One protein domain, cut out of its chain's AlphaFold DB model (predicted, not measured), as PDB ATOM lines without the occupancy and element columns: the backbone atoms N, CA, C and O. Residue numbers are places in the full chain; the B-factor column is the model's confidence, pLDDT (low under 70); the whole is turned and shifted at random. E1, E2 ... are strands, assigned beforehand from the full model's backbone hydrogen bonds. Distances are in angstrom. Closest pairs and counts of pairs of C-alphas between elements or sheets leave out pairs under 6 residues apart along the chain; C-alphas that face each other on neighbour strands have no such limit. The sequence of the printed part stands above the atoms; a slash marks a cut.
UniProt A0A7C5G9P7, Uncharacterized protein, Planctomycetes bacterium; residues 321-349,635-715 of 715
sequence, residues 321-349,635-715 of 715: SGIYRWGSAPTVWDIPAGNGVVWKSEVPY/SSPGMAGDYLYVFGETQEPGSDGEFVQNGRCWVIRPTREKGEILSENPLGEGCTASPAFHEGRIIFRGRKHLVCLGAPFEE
ATOM      1  N   SER A 321     -30.882 -28.413   6.613       95.19
ATOM      2  CA  SER A 321     -31.257 -27.159   5.938       95.19
ATOM      3  C   SER A 321     -32.075 -27.332   4.658       95.19
ATOM      4  O   SER A 321     -32.710 -26.385   4.199       95.19
ATOM      5  N   GLY A 322     -32.080 -28.530   4.070       96.88
ATOM      6  CA  GLY A 322     -32.707 -28.810   2.779       96.88
ATOM      7  C   GLY A 322     -31.905 -28.286   1.585       96.88
ATOM      8  O   GLY A 322     -32.440 -28.251   0.481       96.88
ATOM      9  N   ILE A 323     -30.645 -27.882   1.781       96.88
ATOM     10  CA  ILE A 323     -29.798 -27.286   0.740       96.88
ATOM     11  C   ILE A 323     -28.757 -28.290   0.242       96.88
ATOM     12  O   ILE A 323     -27.931 -28.800   0.998       96.88
ATOM     13  N   TYR A 324     -28.749 -28.511  -1.067       95.88
ATOM     14  CA  TYR A 324     -27.732 -29.263  -1.784       95.88
ATOM     15  C   TYR A 324     -26.630 -28.329  -2.297       95.88
ATOM     16  O   TYR A 324     -26.851 -27.497  -3.175       95.88
ATOM     17  N   ARG A 325     -25.419 -28.476  -1.745       90.50
ATOM     18  CA  ARG A 325     -24.271 -27.585  -2.016       90.50
ATOM     19  C   ARG A 325     -23.394 -28.024  -3.197       90.50
ATOM     20  O   ARG A 325     -22.474 -27.302  -3.567       90.50
ATOM     21  N   TRP A 326     -23.657 -29.191  -3.786       88.62
ATOM     22  CA  TRP A 326     -22.752 -29.845  -4.743       88.62
ATOM     23  C   TRP A 326     -23.207 -29.749  -6.206       88.62
ATOM     24  O   TRP A 326     -22.768 -30.533  -7.044       88.62
ATOM     25  N   GLY A 327     -24.086 -28.797  -6.528       88.25
ATOM     26  CA  GLY A 327     -24.482 -28.494  -7.904       88.25
ATOM     27  C   GLY A 327     -25.972 -28.220  -8.063       88.25
ATOM     28  O   GLY A 327     -26.683 -27.961  -7.094       88.25
ATOM     29  N   SER A 328     -26.432 -28.272  -9.308       92.19
ATOM     30  CA  SER A 328     -27.845 -28.183  -9.665       92.19
ATOM     31  C   SER A 328     -28.495 -29.566  -9.724       92.19
ATOM     32  O   SER A 328     -27.823 -30.595  -9.759       92.19
ATOM     33  N   ALA A 329     -29.823 -29.571  -9.745       95.56
ATOM     34  CA  ALA A 329     -30.653 -30.740  -9.995       95.56
ATOM     35  C   ALA A 329     -31.482 -30.511 -11.279       95.56
ATOM     36  O   ALA A 329     -31.568 -29.370 -11.750       95.56
ATOM     37  N   PRO A 330     -32.083 -31.555 -11.889       96.88
ATOM     38  CA  PRO A 330     -33.004 -31.373 -13.011       96.88
ATOM     39  C   PRO A 330     -34.097 -30.360 -12.662       96.88
ATOM     40  O   PRO A 330     -34.526 -30.272 -11.514       96.88
ATOM     41  N   THR A 331     -34.549 -29.590 -13.650       97.31
ATOM     42  CA  THR A 331     -35.637 -28.618 -13.472       97.31
ATOM     43  C   THR A 331     -36.930 -29.073 -14.138       97.31
ATOM     44  O   THR A 331     -37.998 -28.762 -13.633       97.31
ATOM     45  N   VAL A 332     -36.860 -29.869 -15.207       97.25
ATOM     46  CA  VAL A 332     -38.033 -30.322 -15.971       97.25
ATOM     47  C   VAL A 332     -38.082 -31.845 -16.036       97.25
ATOM     48  O   VAL A 332     -37.080 -32.480 -16.369       97.25
ATOM     49  N   TRP A 333     -39.243 -32.425 -15.734       96.88
ATOM     50  CA  TRP A 333     -39.541 -33.854 -15.851       96.88
ATOM     51  C   TRP A 333     -41.056 -34.101 -15.916       96.88
ATOM     52  O   TRP A 333     -41.863 -33.224 -15.618       96.88
ATOM     53  N   ASP A 334     -41.445 -35.320 -16.286       96.50
ATOM     54  CA  ASP A 334     -42.838 -35.778 -16.281       96.50
ATOM     55  C   ASP A 334     -42.845 -37.278 -15.973       96.50
ATOM     56  O   ASP A 334     -42.553 -38.104 -16.841       96.50
ATOM     57  N   ILE A 335     -43.121 -37.634 -14.713       95.44
ATOM     58  CA  ILE A 335     -43.070 -39.031 -14.261       95.44
ATOM     59  C   ILE A 335     -44.153 -39.894 -14.928       95.44
ATOM     60  O   ILE A 335     -43.803 -40.984 -15.387       95.44
ATOM     61  N   PRO A 336     -45.431 -39.466 -15.027       93.31
ATOM     62  CA  PRO A 336     -46.444 -40.196 -15.794       93.31
ATOM     63  C   PRO A 336     -46.037 -40.501 -17.240       93.31
ATOM     64  O   PRO A 336     -46.322 -41.593 -17.731       93.31
ATOM     65  N   ALA A 337     -45.346 -39.573 -17.910       93.75
ATOM     66  CA  ALA A 337     -44.834 -39.774 -19.265       93.75
ATOM     67  C   ALA A 337     -43.481 -40.516 -19.326       93.75
ATOM     68  O   ALA A 337     -42.999 -40.812 -20.418       93.75
ATOM     69  N   GLY A 338     -42.857 -40.814 -18.180       92.94
ATOM     70  CA  GLY A 338     -41.545 -41.464 -18.084       92.94
ATOM     71  C   GLY A 338     -40.346 -40.551 -18.379       92.94
ATOM     72  O   GLY A 338     -39.223 -41.032 -18.504       92.94
ATOM     73  N   ASN A 339     -40.550 -39.237 -18.483       94.69
ATOM     74  CA  ASN A 339     -39.501 -38.277 -18.816       94.69
ATOM     75  C   ASN A 339     -38.719 -37.851 -17.569       94.69
ATOM     76  O   ASN A 339     -39.307 -37.409 -16.583       94.69
ATOM     77  N   GLY A 340     -37.385 -37.914 -17.633       94.62
ATOM     78  CA  GLY A 340     -36.495 -37.469 -16.550       94.62
ATOM     79  C   GLY A 340     -36.380 -38.439 -15.369       94.62
ATOM     80  O   GLY A 340     -35.762 -38.090 -14.365       94.62
ATOM     81  N   VAL A 341     -36.953 -39.643 -15.486       97.44
ATOM     82  CA  VAL A 341     -36.869 -40.716 -14.486       97.44
ATOM     83  C   VAL A 341     -35.662 -41.602 -14.783       97.44
ATOM     84  O   VAL A 341     -35.583 -42.197 -15.855       97.44
ATOM     85  N   VAL A 342     -34.737 -41.714 -13.829       97.31
ATOM     86  CA  VAL A 342     -33.582 -42.624 -13.923       97.31
ATOM     87  C   VAL A 342     -34.007 -44.040 -13.550       97.31
ATOM     88  O   VAL A 342     -33.738 -44.993 -14.275       97.31
ATOM     89  N   TRP A 343     -34.706 -44.170 -12.424       97.81
ATOM     90  CA  TRP A 343     -35.311 -45.413 -11.964       97.81
ATOM     91  C   TRP A 343     -36.486 -45.114 -11.028       97.81
ATOM     92  O   TRP A 343     -36.625 -44.012 -10.485       97.81
ATOM     93  N   LYS A 344     -37.348 -46.117 -10.852       97.44
ATOM     94  CA  LYS A 344     -38.524 -46.087  -9.982       97.44
ATOM     95  C   LYS A 344     -38.707 -47.464  -9.349       97.44
ATOM     96  O   LYS A 344     -38.790 -48.453 -10.073       97.44
ATOM     97  N   SER A 345     -38.800 -47.505  -8.025       98.00
ATOM     98  CA  SER A 345     -38.830 -48.745  -7.242       98.00
ATOM     99  C   SER A 345     -39.997 -48.745  -6.270       98.00
ATOM    100  O   SER A 345     -40.291 -47.720  -5.665       98.00
ATOM    101  N   GLU A 346     -40.672 -49.881  -6.115       96.81
ATOM    102  CA  GLU A 346     -41.805 -50.009  -5.194       96.81
ATOM    103  C   GLU A 346     -41.352 -49.987  -3.724       96.81
ATOM    104  O   GLU A 346     -40.323 -50.558  -3.360       96.81
ATOM    105  N   VAL A 347     -42.153 -49.342  -2.874       95.00
ATOM    106  CA  VAL A 347     -42.010 -49.301  -1.415       95.00
ATOM    107  C   VAL A 347     -43.329 -49.802  -0.810       95.00
ATOM    108  O   VAL A 347     -44.292 -49.037  -0.738       95.00
ATOM    109  N   PRO A 348     -43.409 -51.086  -0.407       89.25
ATOM    110  CA  PRO A 348     -44.678 -51.720  -0.036       89.25
ATOM    111  C   PRO A 348     -45.368 -51.131   1.198       89.25
ATOM    112  O   PRO A 348     -46.596 -51.041   1.231       89.25
ATOM    113  N   TYR A 349     -44.599 -50.754   2.224       90.88
ATOM    114  CA  TYR A 349     -45.154 -50.234   3.471       90.88
ATOM    115  C   TYR A 349     -45.209 -48.706   3.471       90.88
ATOM    116  O   TYR A 349     -44.273 -48.013   3.059       90.88
ATOM    117  N   SER A 635     -44.316 -31.878   2.745       95.62
ATOM    118  CA  SER A 635     -42.912 -31.861   2.355       95.62
ATOM    119  C   SER A 635     -42.329 -30.458   2.490       95.62
ATOM    120  O   SER A 635     -42.831 -29.490   1.922       95.62
ATOM    121  N   SER A 636     -41.190 -30.369   3.165       97.44
ATOM    122  CA  SER A 636     -40.464 -29.115   3.330       97.44
ATOM    123  C   SER A 636     -39.696 -28.748   2.043       97.44
ATOM    124  O   SER A 636     -39.259 -29.654   1.327       97.44
ATOM    125  N   PRO A 637     -39.474 -27.453   1.740       97.44
ATOM    126  CA  PRO A 637     -38.742 -27.030   0.543       97.44
ATOM    127  C   PRO A 637     -37.299 -27.544   0.517       97.44
ATOM    128  O   PRO A 637     -36.635 -27.570   1.557       97.44
ATOM    129  N   GLY A 638     -36.800 -27.903  -0.664       98.00
ATOM    130  CA  GLY A 638     -35.387 -28.199  -0.912       98.00
ATOM    131  C   GLY A 638     -34.767 -27.199  -1.886       98.00
ATOM    132  O   GLY A 638     -35.487 -26.593  -2.672       98.00
ATOM    133  N   MET A 639     -33.449 -27.018  -1.869       98.00
ATOM    134  CA  MET A 639     -32.751 -26.126  -2.799       98.00
ATOM    135  C   MET A 639     -31.534 -26.818  -3.405       98.00
ATOM    136  O   MET A 639     -30.750 -27.427  -2.683       98.00
ATOM    137  N   ALA A 640     -31.365 -26.698  -4.721       97.25
ATOM    138  CA  ALA A 640     -30.189 -27.175  -5.443       97.25
ATOM    139  C   ALA A 640     -29.807 -26.158  -6.524       97.25
ATOM    140  O   ALA A 640     -30.630 -25.797  -7.369       97.25
ATOM    141  N   GLY A 641     -28.561 -25.686  -6.494       94.75
ATOM    142  CA  GLY A 641     -28.146 -24.521  -7.277       94.75
ATOM    143  C   GLY A 641     -28.999 -23.296  -6.931       94.75
ATOM    144  O   GLY A 641     -29.204 -22.998  -5.757       94.75
ATOM    145  N   ASP A 642     -29.538 -22.635  -7.954       94.44
ATOM    146  CA  ASP A 642     -30.343 -21.413  -7.818       94.44
ATOM    147  C   ASP A 642     -31.858 -21.683  -7.739       94.44
ATOM    148  O   ASP A 642     -32.666 -20.769  -7.918       94.44
ATOM    149  N   TYR A 643     -32.262 -22.943  -7.547       98.00
ATOM    150  CA  TYR A 643     -33.661 -23.353  -7.649       98.00
ATOM    151  C   TYR A 643     -34.188 -23.952  -6.354       98.00
ATOM    152  O   TYR A 643     -33.578 -24.845  -5.762       98.00
ATOM    153  N   LEU A 644     -35.368 -23.477  -5.963       98.31
ATOM    154  CA  LEU A 644     -36.185 -24.038  -4.903       98.31
ATOM    155  C   LEU A 644     -37.103 -25.118  -5.489       98.31
ATOM    156  O   LEU A 644     -37.743 -24.915  -6.520       98.31
ATOM    157  N   TYR A 645     -37.185 -26.246  -4.799       98.50
ATOM    158  CA  TYR A 645     -37.980 -27.415  -5.137       98.50
ATOM    159  C   TYR A 645     -39.032 -27.627  -4.059       98.50
ATOM    160  O   TYR A 645     -38.708 -27.875  -2.895       98.50
ATOM    161  N   VAL A 646     -40.296 -27.536  -4.451       98.06
ATOM    162  CA  VAL A 646     -41.431 -27.600  -3.530       98.06
ATOM    163  C   VAL A 646     -42.357 -28.721  -3.988       98.06
ATOM    164  O   VAL A 646     -42.894 -28.662  -5.088       98.06
ATOM    165  N   PHE A 647     -42.486 -29.773  -3.176       97.12
ATOM    166  CA  PHE A 647     -43.278 -30.971  -3.473       97.12
ATOM    167  C   PHE A 647     -44.602 -30.895  -2.718       97.12
ATOM    168  O   PHE A 647     -44.598 -30.779  -1.497       97.12
ATOM    169  N   GLY A 648     -45.721 -30.951  -3.432       94.75
ATOM    170  CA  GLY A 648     -47.056 -30.854  -2.847       94.75
ATOM    171  C   GLY A 648     -48.004 -31.903  -3.396       94.75
ATOM    172  O   GLY A 648     -47.774 -32.477  -4.464       94.75
ATOM    173  N   GLU A 649     -49.086 -32.133  -2.665       92.62
ATOM    174  CA  GLU A 649     -50.181 -32.989  -3.101       92.62
ATOM    175  C   GLU A 649     -51.303 -32.139  -3.708       92.62
ATOM    176  O   GLU A 649     -51.777 -31.172  -3.105       92.62
ATOM    177  N   THR A 650     -51.722 -32.507  -4.917       87.25
ATOM    178  CA  THR A 650     -52.853 -31.907  -5.628       87.25
ATOM    179  C   THR A 650     -54.059 -32.837  -5.541       87.25
ATOM    180  O   THR A 650     -53.927 -34.065  -5.541       87.25
ATOM    181  N   GLN A 651     -55.256 -32.255  -5.466       79.62
ATOM    182  CA  GLN A 651     -56.503 -33.001  -5.629       79.62
ATOM    183  C   GLN A 651     -56.959 -32.857  -7.074       79.62
ATOM    184  O   GLN A 651     -57.346 -31.770  -7.502       79.62
ATOM    185  N   GLU A 652     -56.903 -33.948  -7.829       71.94
ATOM    186  CA  GLU A 652     -57.312 -33.967  -9.233       71.94
ATOM    187  C   GLU A 652     -58.542 -34.869  -9.406       71.94
ATOM    188  O   GLU A 652     -58.624 -35.914  -8.756       71.94
ATOM    189  N   PRO A 653     -59.522 -34.500 -10.251       67.75
ATOM    190  CA  PRO A 653     -60.644 -35.378 -10.559       67.75
ATOM    191  C   PRO A 653     -60.145 -36.660 -11.236       67.75
ATOM    192  O   PRO A 653     -59.514 -36.609 -12.293       67.75
ATOM    193  N   GLY A 654     -60.435 -37.807 -10.633       65.25
ATOM    194  CA  GLY A 654     -60.186 -39.126 -11.196       65.25
ATOM    195  C   GLY A 654     -61.106 -39.435 -12.374       65.25
ATOM    196  O   GLY A 654     -62.130 -38.785 -12.595       65.25
ATOM    197  N   SER A 655     -60.750 -40.468 -13.141       66.62
ATOM    198  CA  SER A 655     -61.528 -40.935 -14.299       66.62
ATOM    199  C   SER A 655     -62.939 -41.426 -13.947       66.62
ATOM    200  O   SER A 655     -63.806 -41.497 -14.813       66.62
ATOM    201  N   ASP A 656     -63.153 -41.780 -12.685       74.44
ATOM    202  CA  ASP A 656     -64.397 -42.236 -12.063       74.44
ATOM    203  C   ASP A 656     -65.140 -41.123 -11.298       74.44
ATOM    204  O   ASP A 656     -66.235 -41.353 -10.787       74.44
ATOM    205  N   GLY A 657     -64.588 -39.906 -11.263       61.25
ATOM    206  CA  GLY A 657     -65.157 -38.764 -10.550       61.25
ATOM    207  C   GLY A 657     -64.780 -38.679  -9.068       61.25
ATOM    208  O   GLY A 657     -65.185 -37.713  -8.419       61.25
ATOM    209  N   GLU A 658     -63.995 -39.622  -8.531       67.50
ATOM    210  CA  GLU A 658     -63.392 -39.491  -7.199       67.50
ATOM    211  C   GLU A 658     -62.114 -38.648  -7.267       67.50
ATOM    212  O   GLU A 658     -61.377 -38.700  -8.246       67.50
ATOM    213  N   PHE A 659     -61.823 -37.846  -6.239       65.25
ATOM    214  CA  PHE A 659     -60.569 -37.090  -6.206       65.25
ATOM    215  C   PHE A 659     -59.389 -38.036  -5.974       65.25
ATOM    216  O   PHE A 659     -59.319 -38.719  -4.952       65.25
ATOM    217  N   VAL A 660     -58.437 -38.043  -6.903       67.31
ATOM    218  CA  VAL A 660     -57.179 -38.775  -6.773       67.31
ATOM    219  C   VAL A 660     -56.128 -37.831  -6.208       67.31
ATOM    220  O   VAL A 660     -55.936 -36.716  -6.697       67.31
ATOM    221  N   GLN A 661     -55.438 -38.289  -5.165       77.56
ATOM    222  CA  GLN A 661     -54.326 -37.554  -4.576       77.56
ATOM    223  C   GLN A 661     -53.065 -37.800  -5.406       77.56
ATOM    224  O   GLN A 661     -52.415 -38.845  -5.295       77.56
ATOM    225  N   ASN A 662     -52.755 -36.832  -6.263       88.12
ATOM    226  CA  ASN A 662     -51.538 -36.794  -7.060       88.12
ATOM    227  C   ASN A 662     -50.506 -35.879  -6.407       88.12
ATOM    228  O   ASN A 662     -50.776 -35.185  -5.429       88.12
ATOM    229  N   GLY A 663     -49.288 -35.919  -6.933       92.25
ATOM    230  CA  GLY A 663     -48.196 -35.068  -6.498       92.25
ATOM    231  C   GLY A 663     -47.716 -34.179  -7.632       92.25
ATOM    232  O   GLY A 663     -47.735 -34.570  -8.805       92.25
ATOM    233  N   ARG A 664     -47.238 -32.993  -7.273       95.75
ATOM    234  CA  ARG A 664     -46.608 -32.040  -8.183       95.75
ATOM    235  C   ARG A 664     -45.392 -31.423  -7.507       95.75
ATOM    236  O   ARG A 664     -45.382 -31.220  -6.295       95.75
ATOM    237  N   CYS A 665     -44.368 -31.136  -8.299       97.69
ATOM    238  CA  CYS A 665     -43.216 -30.367  -7.858       97.69
ATOM    239  C   CYS A 665     -43.143 -29.043  -8.617       97.69
ATOM    240  O   CYS A 665     -43.132 -29.036  -9.848       97.69
ATOM    241  N   TRP A 666     -43.049 -27.939  -7.884       98.25
ATOM    242  CA  TRP A 666     -42.740 -26.625  -8.436       98.25
ATOM    243  C   TRP A 666     -41.243 -26.378  -8.331       98.25
ATOM    244  O   TRP A 666     -40.667 -26.496  -7.246       98.25
ATOM    245  N   VAL A 667     -40.634 -26.014  -9.458       98.56
ATOM    246  CA  VAL A 667     -39.249 -25.541  -9.509       98.56
ATOM    247  C   VAL A 667     -39.279 -24.032  -9.669       98.56
ATOM    248  O   VAL A 667     -39.785 -23.510 -10.664       98.56
ATOM    249  N   ILE A 668     -38.770 -23.333  -8.662       98.69
ATOM    250  CA  ILE A 668     -38.929 -21.890  -8.511       98.69
ATOM    251  C   ILE A 668     -37.547 -21.252  -8.468       98.69
ATOM    252  O   ILE A 668     -36.697 -21.652  -7.674       98.69
ATOM    253  N   ARG A 669     -37.327 -20.232  -9.296       98.12
ATOM    254  CA  ARG A 669     -36.177 -19.337  -9.175       98.12
ATOM    255  C   ARG A 669     -36.564 -18.153  -8.282       98.12
ATOM    256  O   ARG A 669     -37.401 -17.348  -8.699       98.12
ATOM    257  N   PRO A 670     -35.983 -18.010  -7.084       97.62
ATOM    258  CA  PRO A 670     -36.221 -16.843  -6.252       97.62
ATOM    259  C   PRO A 670     -35.391 -15.642  -6.733       97.62
ATOM    260  O   PRO A 670     -34.189 -15.758  -6.969       97.62
ATOM    261  N   THR A 671     -36.020 -14.473  -6.844       97.19
ATOM    262  CA  THR A 671     -35.338 -13.167  -6.901       97.19
ATOM    263  C   THR A 671     -35.796 -12.297  -5.734       97.19
ATOM    264  O   THR A 671     -36.636 -12.716  -4.938       97.19
ATOM    265  N   ARG A 672     -35.266 -11.075  -5.599       96.88
ATOM    266  CA  ARG A 672     -35.766 -10.143  -4.573       96.88
ATOM    267  C   ARG A 672     -37.166  -9.615  -4.898       96.88
ATOM    268  O   ARG A 672     -37.890  -9.238  -3.991       96.88
ATOM    269  N   GLU A 673     -37.555  -9.604  -6.169       97.06
ATOM    270  CA  GLU A 673     -38.827  -9.050  -6.643       97.06
ATOM    271  C   GLU A 673     -39.951 -10.088  -6.716       97.06
ATOM    272  O   GLU A 673     -41.114  -9.731  -6.542       97.06
ATOM    273  N   LYS A 674     -39.638 -11.354  -7.030       97.50
ATOM    274  CA  LYS A 674     -40.635 -12.430  -7.165       97.50
ATOM    275  C   LYS A 674     -40.011 -13.828  -7.094       97.50
ATOM    276  O   LYS A 674     -38.823 -14.004  -7.353       97.50
ATOM    277  N   GLY A 675     -40.842 -14.838  -6.845       97.69
ATOM    278  CA  GLY A 675     -40.535 -16.238  -7.142       97.69
ATOM    279  C   GLY A 675     -41.033 -16.604  -8.540       97.69
ATOM    280  O   GLY A 675     -42.237 -16.631  -8.782       97.69
ATOM    281  N   GLU A 676     -40.129 -16.865  -9.483       97.94
ATOM    282  CA  GLU A 676     -40.486 -17.281 -10.843       97.94
ATOM    283  C   GLU A 676     -40.632 -18.806 -10.910       97.94
ATOM    284  O   GLU A 676     -39.642 -19.529 -10.793       97.94
ATOM    285  N   ILE A 677     -41.857 -19.302 -11.117       98.19
ATOM    286  CA  ILE A 677     -42.097 -20.722 -11.416       98.19
ATOM    287  C   ILE A 677     -41.518 -21.012 -12.802       98.19
ATOM    288  O   ILE A 677     -42.006 -20.496 -13.807       98.19
ATOM    289  N   LEU A 678     -40.480 -21.839 -12.855       97.94
ATOM    290  CA  LEU A 678     -39.861 -22.269 -14.109       97.94
ATOM    291  C   LEU A 678     -40.607 -23.438 -14.735       97.94
ATOM    292  O   LEU A 678     -40.707 -23.536 -15.957       97.94
ATOM    293  N   SER A 679     -41.102 -24.332 -13.889       98.00
ATOM    294  CA  SER A 679     -41.781 -25.545 -14.315       98.00
ATOM    295  C   SER A 679     -42.596 -26.138 -13.180       98.00
ATOM    296  O   SER A 679     -42.260 -26.017 -11.999       98.00
ATOM    297  N   GLU A 680     -43.647 -26.839 -13.583       97.19
ATOM    298  CA  GLU A 680     -44.471 -27.660 -12.716       97.19
ATOM    299  C   GLU A 680     -44.416 -29.094 -13.215       97.19
ATOM    300  O   GLU A 680     -44.837 -29.389 -14.334       97.19
ATOM    301  N   ASN A 681     -43.887 -29.983 -12.389       97.31
ATOM    302  CA  ASN A 681     -43.565 -31.332 -12.806       97.31
ATOM    303  C   ASN A 681     -44.505 -32.336 -12.117       97.31
ATOM    304  O   ASN A 681     -44.508 -32.410 -10.881       97.31
ATOM    305  N   PRO A 682     -45.314 -33.103 -12.870       95.38
ATOM    306  CA  PRO A 682     -46.215 -34.096 -12.297       95.38
ATOM    307  C   PRO A 682     -45.438 -35.299 -11.744       95.38
ATOM    308  O   PRO A 682     -44.516 -35.815 -12.381       95.38
ATOM    309  N   LEU A 683     -45.839 -35.768 -10.558       95.00
ATOM    310  CA  LEU A 683     -45.201 -36.896  -9.867       95.00
ATOM    311  C   LEU A 683     -45.903 -38.237 -10.123       95.00
ATOM    312  O   LEU A 683     -45.307 -39.295  -9.930       95.00
ATOM    313  N   GLY A 684     -47.163 -38.206 -10.567       90.75
ATOM    314  CA  GLY A 684     -47.974 -39.402 -10.839       90.75
ATOM    315  C   GLY A 684     -48.468 -40.154  -9.597       90.75
ATOM    316  O   GLY A 684     -49.182 -41.142  -9.734       90.75
ATOM    317  N   GLU A 685     -48.094 -39.704  -8.401       91.44
ATOM    318  CA  GLU A 685     -48.656 -40.117  -7.114       91.44
ATOM    319  C   GLU A 685     -48.397 -39.034  -6.061       91.44
ATOM    320  O   GLU A 685     -47.485 -38.220  -6.223       91.44
ATOM    321  N   GLY A 686     -49.194 -39.014  -4.987       91.25
ATOM    322  CA  GLY A 686     -48.977 -38.115  -3.850       91.25
ATOM    323  C   GLY A 686     -47.592 -38.277  -3.207       91.25
ATOM    324  O   GLY A 686     -47.021 -39.372  -3.193       91.25
ATOM    325  N   CYS A 687     -47.059 -37.179  -2.669       92.00
ATOM    326  CA  CYS A 687     -45.740 -37.102  -2.042       92.00
ATOM    327  C   CYS A 687     -45.797 -36.203  -0.804       92.00
ATOM    328  O   CYS A 687     -46.036 -35.002  -0.911       92.00
ATOM    329  N   THR A 688     -45.539 -36.783   0.365       90.19
ATOM    330  CA  THR A 688     -45.487 -36.082   1.660       90.19
ATOM    331  C   THR A 688     -44.063 -35.975   2.210       90.19
ATOM    332  O   THR A 688     -43.786 -35.115   3.042       90.19
ATOM    333  N   ALA A 689     -43.147 -36.820   1.731       94.06
ATOM    334  CA  ALA A 689     -41.751 -36.833   2.142       94.06
ATOM    335  C   ALA A 689     -40.955 -35.698   1.482       94.06
ATOM    336  O   ALA A 689     -41.189 -35.353   0.323       94.06
ATOM    337  N   SER A 690     -39.973 -35.156   2.207       97.12
ATOM    338  CA  SER A 690     -39.062 -34.152   1.648       97.12
ATOM    339  C   SER A 690     -38.050 -34.804   0.697       97.12
ATOM    340  O   SER A 690     -37.613 -35.930   0.957       97.12
ATOM    341  N   PRO A 691     -37.654 -34.126  -0.396       97.19
ATOM    342  CA  PRO A 691     -36.688 -34.678  -1.336       97.19
ATOM    343  C   PRO A 691     -35.284 -34.744  -0.723       97.19
ATOM    344  O   PRO A 691     -34.895 -33.922   0.111       97.19
ATOM    345  N   ALA A 692     -34.511 -35.712  -1.196       98.19
ATOM    346  CA  ALA A 692     -33.074 -35.805  -1.022       98.19
ATOM    347  C   ALA A 692     -32.365 -35.464  -2.335       98.19
ATOM    348  O   ALA A 692     -32.899 -35.693  -3.423       98.19
ATOM    349  N   PHE A 693     -31.148 -34.943  -2.231       97.62
ATOM    350  CA  PHE A 693     -30.331 -34.583  -3.384       97.62
ATOM    351  C   PHE A 693     -28.967 -35.248  -3.278       97.62
ATOM    352  O   PHE A 693     -28.318 -35.189  -2.232       97.62
ATOM    353  N   HIS A 694     -28.524 -35.868  -4.366       96.50
ATOM    354  CA  HIS A 694     -27.213 -36.505  -4.428       96.50
ATOM    355  C   HIS A 694     -26.745 -36.632  -5.878       96.50
ATOM    356  O   HIS A 694     -27.548 -36.936  -6.758       96.50
ATOM    357  N   GLU A 695     -25.464 -36.358  -6.144       94.88
ATOM    358  CA  GLU A 695     -24.852 -36.391  -7.485       94.88
ATOM    359  C   GLU A 695     -25.693 -35.702  -8.588       94.88
ATOM    360  O   GLU A 695     -25.867 -36.232  -9.685       94.88
ATOM    361  N   GLY A 696     -26.265 -34.528  -8.288       94.75
ATOM    362  CA  GLY A 696     -27.074 -33.746  -9.237       94.75
ATOM    363  C   GLY A 696     -28.445 -34.352  -9.572       94.75
ATOM    364  O   GLY A 696     -29.067 -33.981 -10.569       94.75
ATOM    365  N   ARG A 697     -28.920 -35.293  -8.753       96.88
ATOM    366  CA  ARG A 697     -30.211 -35.976  -8.893       96.88
ATOM    367  C   ARG A 697     -31.130 -35.655  -7.726       96.88
ATOM    368  O   ARG A 697     -30.668 -35.282  -6.647       96.88
ATOM    369  N   ILE A 698     -32.428 -35.836  -7.952       98.25
ATOM    370  CA  ILE A 698     -33.466 -35.711  -6.924       98.25
ATOM    371  C   ILE A 698     -33.991 -37.104  -6.613       98.25
ATOM    372  O   ILE A 698     -34.353 -37.848  -7.522       98.25
ATOM    373  N   ILE A 699     -34.045 -37.447  -5.335       98.19
ATOM    374  CA  ILE A 699     -34.570 -38.710  -4.838       98.19
ATOM    375  C   ILE A 699     -35.715 -38.364  -3.905       98.19
ATOM    376  O   ILE A 699     -35.535 -37.604  -2.957       98.19
ATOM    377  N   PHE A 700     -36.897 -38.911  -4.147       97.50
ATOM    378  CA  PHE A 700     -38.038 -38.672  -3.271       97.50
ATOM    379  C   PHE A 700     -38.885 -39.930  -3.114       97.50
ATOM    380  O   PHE A 700     -38.872 -40.829  -3.959       97.50
ATOM    381  N   ARG A 701     -39.621 -39.976  -2.004       95.62
ATOM    382  CA  ARG A 701     -40.593 -41.022  -1.708       95.62
ATOM    383  C   ARG A 701     -41.998 -40.502  -1.995       95.62
ATOM    384  O   ARG A 701     -42.469 -39.598  -1.309       95.62
ATOM    385  N   GLY A 702     -42.661 -41.095  -2.978       93.75
ATOM    386  CA  GLY A 702     -44.105 -40.985  -3.141       93.75
ATOM    387  C   GLY A 702     -44.843 -42.045  -2.318       93.75
ATOM    388  O   GLY A 702     -44.246 -42.813  -1.562       93.75
ATOM    389  N   ARG A 703     -46.171 -42.103  -2.452       90.31
ATOM    390  CA  ARG A 703     -47.009 -43.030  -1.668       90.31
ATOM    391  C   ARG A 703     -46.703 -44.509  -1.889       90.31
ATOM    392  O   ARG A 703     -46.957 -45.300  -0.983       90.31
ATOM    393  N   LYS A 704     -46.227 -44.887  -3.078       91.75
ATOM    394  CA  LYS A 704     -45.959 -46.291  -3.427       91.75
ATOM    395  C   LYS A 704     -44.540 -46.516  -3.920       91.75
ATOM    396  O   LYS A 704     -44.112 -47.665  -3.959       91.75
ATOM    397  N   HIS A 705     -43.825 -45.464  -4.318       96.31
ATOM    398  CA  HIS A 705     -42.528 -45.615  -4.958       96.31
ATOM    399  C   HIS A 705     -41.455 -44.700  -4.377       96.31
ATOM    400  O   HIS A 705     -41.701 -43.565  -3.973       96.31
ATOM    401  N   LEU A 706     -40.223 -45.194  -4.425       98.12
ATOM    402  CA  LEU A 706     -39.015 -44.390  -4.393       98.12
ATOM    403  C   LEU A 706     -38.624 -44.070  -5.838       98.12
ATOM    404  O   LEU A 706     -38.574 -44.966  -6.685       98.12
ATOM    405  N   VAL A 707     -38.360 -42.800  -6.130       98.00
ATOM    406  CA  VAL A 707     -38.085 -42.325  -7.491       98.00
ATOM    407  C   VAL A 707     -36.781 -41.543  -7.510       98.00
ATOM    408  O   VAL A 707     -36.555 -40.705  -6.636       98.00
ATOM    409  N   CYS A 708     -35.958 -41.778  -8.533       98.31
ATOM    410  CA  CYS A 708     -34.789 -40.964  -8.839       98.31
ATOM    411  C   CYS A 708     -34.978 -40.208 -10.152       98.31
ATOM    412  O   CYS A 708     -35.310 -40.793 -11.186       98.31
ATOM    413  N   LEU A 709     -34.739 -38.900 -10.099       97.88
ATOM    414  CA  LEU A 709     -34.849 -37.975 -11.216       97.88
ATOM    415  C   LEU A 709     -33.487 -37.388 -11.570       97.88
ATOM    416  O   LEU A 709     -32.721 -37.001 -10.686       97.88
ATOM    417  N   GLY A 710     -33.221 -37.249 -12.866       94.94
ATOM    418  CA  GLY A 710     -32.004 -36.628 -13.383       94.94
ATOM    419  C   GLY A 710     -31.505 -37.276 -14.665       94.94
ATOM    420  O   GLY A 710     -32.226 -38.016 -15.332       94.94
ATOM    421  N   ALA A 711     -30.256 -36.980 -15.020       89.25
ATOM    422  CA  ALA A 711     -29.599 -37.645 -16.136       89.25
ATOM    423  C   ALA A 711     -29.295 -39.118 -15.788       89.25
ATOM    424  O   ALA A 711     -28.978 -39.414 -14.623       89.25
ATOM    425  N   PRO A 712     -29.330 -40.037 -16.772       85.00
ATOM    426  CA  PRO A 712     -28.799 -41.387 -16.601       85.00
ATOM    427  C   PRO A 712     -27.372 -41.358 -16.043       85.00
ATOM    428  O   PRO A 712     -26.648 -40.375 -16.215       85.00
ATOM    429  N   PHE A 713     -26.968 -42.404 -15.327       84.88
ATOM    430  CA  PHE A 713     -25.568 -42.544 -14.927       84.88
ATOM    431  C   PHE A 713     -24.714 -42.777 -16.180       84.88
ATOM    432  O   PHE A 713     -25.103 -43.565 -17.039       84.88
ATOM    433  N   GLU A 714     -23.593 -42.064 -16.301       74.94
ATOM    434  CA  GLU A 714     -22.589 -42.377 -17.323       74.94
ATOM    435  C   GLU A 714     -22.002 -43.765 -17.015       74.94
ATOM    436  O   GLU A 714     -21.747 -44.069 -15.843       74.94
ATOM    437  N   GLU A 715     -21.881 -44.610 -18.046       49.41
ATOM    438  CA  GLU A 715     -21.345 -45.983 -17.951       49.41
ATOM    439  C   GLU A 715     -19.843 -46.030 -17.658       49.41
ATOM    440  O   GLU A 715     -19.087 -45.210 -18.233       49.41
TER     441      GLU A 715
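Overview. This is residues 321 to 349 and 635 to 715 of the 715 residues of an uncharacterized protein of Planctomycetes bacterium (UniProt A0A7C5G9P7). Two twisted sheets of four strands each, E2 E3 E4 E5 and E1 E8 E7 E6, are set one over the other, only partly face to face and closest at their edge strands E2 and E6. Residues 329 to 335 run past the other edges, by E5 and E1; the long hairpin of E3 and E4 reaches to one far end of the model near Gly 657, and the tail to Glu 715 reaches to another. The printed part has 110 residues with eight named strands, E1 to E8 in order along the chain, and no named helix; the class is all strand, with under half of the residues, 53, in named elements. Both sheets are antiparallel; the whole is compact, with a radius of gyration of the C-alphas of 14.1 A and spans of 42 by 41 by 24 A.

Arrangement. Start at Ser 321: residues 323 to 324 make a short parallel pairing with residues 639 to 640 of E2, residues 638 to 640. Further on comes E1, residues 341 to 346, an edge strand antiparallel to E8, residues 705 to 709; look for N 345 and O 706, 2.9 A apart. After the cut, E2, E3 of residues 643 to 653, E4 of residues 659 to 670 and E5 of residues 675 to 682 form a meander, each strand the antiparallel neighbour of the one before, in a strongly twisted sheet. Find N 638 and O 645 at 2.9 A in the hairpin E2 and E3, N 648 and O 664 at 2.9 A in E3 and E4, and N 667 and O 679 at 3.0 A in E4 and E5. E6, residues 692 to 694, E7, residues 697 to 701, and E8 form a second meander, with N 699 and O 692 at 2.8 A and N 709 and O 698 at 2.8 A. Their sheet is only just strongly twisted, with C-alphas up to 4.0 A off its plane. Between the sheets, the closest C-alphas of E2 and E6 are those of Ala 640 and Phe 693, 7.7 A; E1 and E5 are apart.

Along the chain. Find C-alpha 341 at (-36.869, -40.716, -14.486), where E1 begins its 14.0 A. E2 is 7.0 A, E3 29.7 A and E4 31.7 A long; E4 starts at C-alpha 659, (-60.569, -37.090, -6.206). E5, 19.4 A, bends by 60 degrees at residue 678. E6 is 6.8 A, E7 13.6 A and E8 12.5 A long, ending at C-alpha 709, (-34.849, -37.975, -11.216).

Size, cuts and confidence. The two C-alphas farthest apart, of Gly 657 and Glu 715, are 45.0 A apart. Residues 350 to 634 are cut out, and C-alphas 349 and 635 are 18.5 A apart. No link printed whole is long. Low confidence falls on residues 653 to 655, 657 to 660 and 715.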